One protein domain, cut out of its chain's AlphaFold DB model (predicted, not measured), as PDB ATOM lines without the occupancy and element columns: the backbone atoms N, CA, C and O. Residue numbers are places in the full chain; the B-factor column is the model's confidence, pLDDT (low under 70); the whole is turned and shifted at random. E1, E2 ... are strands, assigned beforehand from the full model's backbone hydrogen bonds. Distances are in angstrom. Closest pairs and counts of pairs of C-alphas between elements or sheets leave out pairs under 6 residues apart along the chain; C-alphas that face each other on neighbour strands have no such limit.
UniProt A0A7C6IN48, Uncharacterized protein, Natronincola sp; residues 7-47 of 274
ATOM      1  N   ILE A   7     373.172 318.615 366.312       73.31
ATOM      2  CA  ILE A   7     372.724 319.431 365.185       73.31
ATOM      3  C   ILE A   7     373.289 320.833 365.386       73.31
ATOM      4  O   ILE A   7     373.111 321.420 366.451       73.31
ATOM      5  N   SER A   8     373.962 321.360 364.363       81.69
ATOM      6  CA  SER A   8     374.515 322.716 364.350       81.69
ATOM      7  C   SER A   8     373.954 323.487 363.166       81.69
ATOM      8  O   SER A   8     374.035 323.023 362.028       81.69
ATOM      9  N   VAL A   9     373.418 324.682 363.413       74.31
ATOM     10  CA  VAL A   9     372.874 325.545 362.358       74.31
ATOM     11  C   VAL A   9     373.527 326.919 362.400       74.31
ATOM     12  O   VAL A   9     373.698 327.521 363.460       74.31
ATOM     13  N   ARG A  10     373.894 327.405 361.210       85.50
ATOM     14  CA  ARG A  10     374.433 328.744 360.968       85.50
ATOM     15  C   ARG A  10     373.295 329.678 360.569       85.50
ATOM     16  O   ARG A  10     372.747 329.536 359.479       85.50
ATOM     17  N   LEU A  11     372.971 330.640 361.426       68.38
ATOM     18  CA  LEU A  11     371.910 331.620 361.198       68.38
ATOM     19  C   LEU A  11     372.475 333.039 361.125       68.38
ATOM     20  O   LEU A  11     373.441 333.330 361.825       68.38
ATOM     21  N   PRO A  12     371.890 333.955 360.334       78.81
ATOM     22  CA  PRO A  12     372.258 335.370 360.388       78.81
ATOM     23  C   PRO A  12     372.098 335.933 361.809       78.81
ATOM     24  O   PRO A  12     371.227 335.487 362.551       78.81
ATOM     25  N   GLU A  13     372.894 336.942 362.180       77.50
ATOM     26  CA  GLU A  13     372.972 337.476 363.557       77.50
ATOM     27  C   GLU A  13     371.601 337.814 364.181       77.50
ATOM     28  O   GLU A  13     371.379 337.625 365.378       77.50
ATOM     29  N   LYS A  14     370.661 338.267 363.343       78.38
ATOM     30  CA  LYS A  14     369.302 338.667 363.730       78.38
ATOM     31  C   LYS A  14     368.369 337.498 364.042       78.38
ATOM     32  O   LYS A  14     367.214 337.753 364.340       78.38
ATOM     33  N   TRP A  15     368.814 336.251 363.950       76.94
ATOM     34  CA  TRP A  15     367.987 335.064 364.159       76.94
ATOM     35  C   TRP A  15     368.559 334.197 365.281       76.94
ATOM     36  O   TRP A  15     369.773 334.143 365.495       76.94
ATOM     37  N   GLU A  16     367.677 333.524 366.014       78.94
ATOM     38  CA  GLU A  16     368.029 332.594 367.084       78.94
ATOM     39  C   GLU A  16     367.251 331.286 366.979       78.94
ATOM     40  O   GLU A  16     366.104 331.254 366.525       78.94
ATOM     41  N   VAL A  17     367.895 330.202 367.415       76.75
ATOM     42  CA  VAL A  17     367.246 328.911 367.639       76.75
ATOM     43  C   VAL A  17     366.808 328.856 369.096       76.75
ATOM     44  O   VAL A  17     367.622 329.059 369.992       76.75
ATOM     45  N   ILE A  18     365.542 328.531 369.334       73.81
ATOM     46  CA  ILE A  18     365.032 328.125 370.640       73.81
ATOM     47  C   ILE A  18     364.920 326.607 370.626       73.81
ATOM     48  O   ILE A  18     364.169 326.044 369.832       73.81
ATOM     49  N   SER A  19     365.646 325.942 371.514       77.75
ATOM     50  CA  SER A  19     365.490 324.514 371.775       77.75
ATOM     51  C   SER A  19     365.724 324.245 373.255       77.75
ATOM     52  O   SER A  19     366.502 324.946 373.900       77.75
ATOM     53  N   ALA A  20     365.074 323.215 373.796       73.19
ATOM     54  CA  ALA A  20     365.239 322.821 375.195       73.19
ATOM     55  C   ALA A  20     366.670 322.349 375.525       73.19
ATOM     56  O   ALA A  20     367.056 322.353 376.687       73.19
ATOM     57  N   ASN A  21     367.455 321.961 374.511       83.88
ATOM     58  CA  ASN A  21     368.760 321.317 374.678       83.88
ATOM     59  C   ASN A  21     369.886 322.016 373.895       83.88
ATOM     60  O   ASN A  21     370.718 321.348 373.274       83.88
ATOM     61  N   ILE A  22     369.906 323.356 373.894       83.38
ATOM     62  CA  ILE A  22     371.021 324.127 373.321       83.38
ATOM     63  C   ILE A  22     372.298 323.817 374.106       83.38
ATOM     64  O   ILE A  22     372.342 323.952 375.325       83.38
ATOM     65  N   MET A  23     373.328 323.391 373.383       84.12
ATOM     66  CA  MET A  23     374.633 323.042 373.934       84.12
ATOM     67  C   MET A  23     375.628 324.194 373.811       84.12
ATOM     68  O   MET A  23     376.402 324.414 374.735       84.12
ATOM     69  N   ASP A  24     375.616 324.914 372.685       88.56
ATOM     70  CA  ASP A  24     376.525 326.037 372.444       88.56
ATOM     71  C   ASP A  24     375.922 327.078 371.490       88.56
ATOM     72  O   ASP A  24     375.154 326.738 370.584       88.56
ATOM     73  N   VAL A  25     376.301 328.344 371.680       85.06
ATOM     74  CA  VAL A  25     376.004 329.455 370.766       85.06
ATOM     75  C   VAL A  25     377.278 330.268 370.565       85.06
ATOM     76  O   VAL A  25     377.683 331.040 371.429       85.06
ATOM     77  N   THR A  26     377.890 330.130 369.392       87.38
ATOM     78  CA  THR A  26     379.059 330.921 369.004       87.38
ATOM     79  C   THR A  26     378.621 332.084 368.114       87.38
ATOM     80  O   THR A  26     378.200 331.873 366.973       87.38
ATOM     81  N   GLU A  27     378.753 333.316 368.608       83.50
ATOM     82  CA  GLU A  27     378.475 334.530 367.832       83.50
ATOM     83  C   GLU A  27     379.682 334.915 366.952       83.50
ATOM     84  O   GLU A  27     380.840 334.875 367.380       83.50
ATOM     85  N   ARG A  28     379.424 335.266 365.689       79.56
ATOM     86  CA  ARG A  28     380.404 335.787 364.722       79.56
ATOM     87  C   ARG A  28     379.840 337.057 364.085       79.56
ATOM     88  O   ARG A  28     378.630 337.227 364.023       79.56
ATOM     89  N   GLU A  29     380.714 337.900 363.533       71.38
ATOM     90  CA  GLU A  29     380.385 339.250 363.024       71.38
ATOM     91  C   GLU A  29     379.191 339.342 362.054       71.38
ATOM     92  O   GLU A  29     378.645 340.420 361.865       71.38
ATOM     93  N   SER A  30     378.785 338.248 361.406       74.88
ATOM     94  CA  SER A  30     377.647 338.229 360.473       74.88
ATOM     95  C   SER A  30     376.663 337.074 360.692       74.88
ATOM     96  O   SER A  30     375.654 336.981 359.989       74.88
ATOM     97  N   PHE A  31     376.936 336.169 361.636       75.50
ATOM     98  CA  PHE A  31     376.118 334.980 361.866       75.50
ATOM     99  C   PHE A  31     376.379 334.363 363.238       75.50
ATOM    100  O   PHE A  31     377.477 334.450 363.773       75.50
ATOM    101  N   ASN A  32     375.393 333.641 363.754       78.19
ATOM    102  CA  ASN A  32     375.515 332.816 364.946       78.19
ATOM    103  C   ASN A  32     375.527 331.343 364.534       78.19
ATOM    104  O   ASN A  32     374.818 330.940 363.608       78.19
ATOM    105  N   VAL A  33     376.339 330.537 365.211       84.25
ATOM    106  CA  VAL A  33     376.280 329.076 365.107       84.25
ATOM    107  C   VAL A  33     375.702 328.546 366.405       84.25
ATOM    108  O   VAL A  33     376.326 328.689 367.453       84.25
ATOM    109  N   THR A  34     374.517 327.946 366.332       84.25
ATOM    110  CA  THR A  34     373.862 327.320 367.484       84.25
ATOM    111  C   THR A  34     373.922 325.808 367.332       84.25
ATOM    112  O   THR A  34     373.533 325.284 366.288       84.25
ATOM    113  N   THR A  35     374.409 325.119 368.363       82.94
ATOM    114  CA  THR A  35     374.514 323.656 368.417       82.94
ATOM    115  C   THR A  35     373.633 323.114 369.532       82.94
ATOM    116  O   THR A  35     373.640 323.652 370.637       82.94
ATOM    117  N   TRP A  36     372.887 322.046 369.263       85.69
ATOM    118  CA  TRP A  36     372.012 321.395 370.238       85.69
ATOM    119  C   TRP A  36     371.977 319.876 370.056       85.69
ATOM    120  O   TRP A  36     372.430 319.327 369.047       85.69
ATOM    121  N   LYS A  37     371.423 319.190 371.057       80.81
ATOM    122  CA  LYS A  37     371.238 317.738 371.037       80.81
ATOM    123  C   LYS A  37     370.038 317.351 370.160       80.81
ATOM    124  O   LYS A  37     368.925 317.841 370.365       80.81
ATOM    125  N   GLY A  38     370.256 316.465 369.195       65.00
ATOM    126  CA  GLY A  38     369.240 315.934 368.289       65.00
ATOM    127  C   GLY A  38     368.128 315.179 369.025       65.00
ATOM    128  O   GLY A  38     368.322 314.688 370.135       65.00
ATOM    129  N   GLY A  39     366.940 315.137 368.416       64.88
ATOM    130  CA  GLY A  39     365.719 314.588 369.024       64.88
ATOM    131  C   GLY A  39     364.881 315.603 369.816       64.88
ATOM    132  O   GLY A  39     363.836 315.246 370.345       64.88
ATOM    133  N   SER A  40     365.307 316.868 369.879       62.97
ATOM    134  CA  SER A  40     364.557 317.949 370.532       62.97
ATOM    135  C   SER A  40     363.839 318.815 369.504       62.97
ATOM    136  O   SER A  40     364.433 319.186 368.489       62.97
ATOM    137  N   VAL A  41     362.592 319.195 369.795       59.16
ATOM    138  CA  VAL A  41     361.869 320.214 369.021       59.16
ATOM    139  C   VAL A  41     362.635 321.540 369.111       59.16
ATOM    140  O   VAL A  41     363.170 321.896 370.168       59.16
ATOM    141  N   PHE A  42     362.732 322.252 367.990       70.12
ATOM    142  CA  PHE A  42     363.371 323.561 367.916       70.12
ATOM    143  C   PHE A  42     362.537 324.521 367.071       70.12
ATOM    144  O   PHE A  42     361.858 324.106 366.132       70.12
ATOM    145  N   THR A  43     362.636 325.809 367.383       62.69
ATOM    146  CA  THR A  43     362.000 326.888 366.623       62.69
ATOM    147  C   THR A  43     363.048 327.932 366.279       62.69
ATOM    148  O   THR A  43     363.863 328.291 367.125       62.69
ATOM    149  N   VAL A  44     363.027 328.438 365.049       64.50
ATOM    150  CA  VAL A  44     363.891 329.544 364.625       64.50
ATOM    151  C   VAL A  44     363.058 330.817 364.590       64.50
ATOM    152  O   VAL A  44     362.029 330.851 363.921       64.50
ATOM    153  N   LYS A  45     363.482 331.862 365.304       67.88
ATOM    154  CA  LYS A  45     362.803 333.165 365.287       67.88
ATOM    155  C   LYS A  45     363.790 334.314 365.149       67.88
ATOM    156  O   LYS A  45     364.973 334.175 365.453       67.88
ATOM    157  N   GLN A  46     363.301 335.457 364.690       70.62
ATOM    158  CA  GLN A  46     364.100 336.671 364.635       70.62
ATOM    159  C   GLN A  46     364.283 337.219 366.062       70.62
ATOM    160  O   GLN A  46     363.308 337.375 366.797       70.62
ATOM    161  N   LYS A  47     365.530 337.496 366.462       65.31
ATOM    162  CA  LYS A  47     365.843 338.200 367.709       65.31
ATOM    163  C   LYS A  47     365.142 339.566 367.661       65.31
ATOM    164  O   LYS A  47     365.262 340.258 366.642       65.31
TER     165      LYS A  47
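AT A GLANCE: This is residues 7 to 47 of the 274 residues of an uncharacterized protein of Natronincola sp (UniProt A0A7C6IN48). This is a small, elongated sandwich of strands: a sheet of three, E1, E4 and E3, partly face to face with a sheet of two, E2 and E5. The strands run nearly along one another, joined by tight turns at both ends of the long axis, while the sheets are splayed like a wedge, their best planes 35 degrees apart. The 41 printed residues hold five named strands in the order E1 E2 E3 E4 E5 and no named helix; the class is all strand, and both sheets, in the orders E1 - E4 - E3 and E2 - E5, are antiparallel. The whole is compact, with a radius of gyration of the C-alphas of 9.5 A and spans of 29 by 16 by 11 A.

HOW THE PARTS SIT: E1, residues 7 to 12, is an edge strand and the antiparallel neighbour of E4, residues 31 to 37, at 159 degrees between their directions. N 9 and O 34 are within hydrogen-bond range at 2.9 A, as are N 32 and O 11 at 2.8 A. E4 is the inner strand and forms a hairpin with the other edge strand, E3, residues 22 to 28, antiparallel at 167 degrees; here N 26 and O 33 are 2.9 A apart. In the other sheet, E2, residues 15 to 19, and E5, residues 42 to 46, are antiparallel at 156 degrees, with N 16 and O 45 at 2.8 A. The two sheets form a sandwich, two sheets face to face, with the facing parts 9.8 A centre to centre and the strands of the one at 4 degrees to those of the other. Between the sheets, E2 and E4 have 5 pairs of C-alphas within 8 A, the closest those of Val 17 and Thr 34 at 6.8 A. E1 and E5 are apart, as are E3 and E5, and E4 and E5. The chain changes sheet at the links E1 to E2, E2 to E3 and E4 to E5.

IN THESE COORDINATES: E1 begins at C-alpha 7, (372.724, 319.431, 365.185), and is 16.7 A long. E2 is 13.2 A long. E3 is 17.3 A long, ending at C-alpha 28, (380.404, 335.787, 364.722). E4 measures 20.1 A. E5 is 13.5 A long and ends at C-alpha 46, (364.100, 336.671, 364.635).

THE WHOLE: The two C-alphas farthest apart are those of Glu 29 and Gly 39, at 29.3 A. The printed part has no cut, and its four links between strands are tight. The mean pLDDT of the printed part is 76.1; residue 11, residues 38 to 41, residues 43 to 45 and residue 47 are under 70.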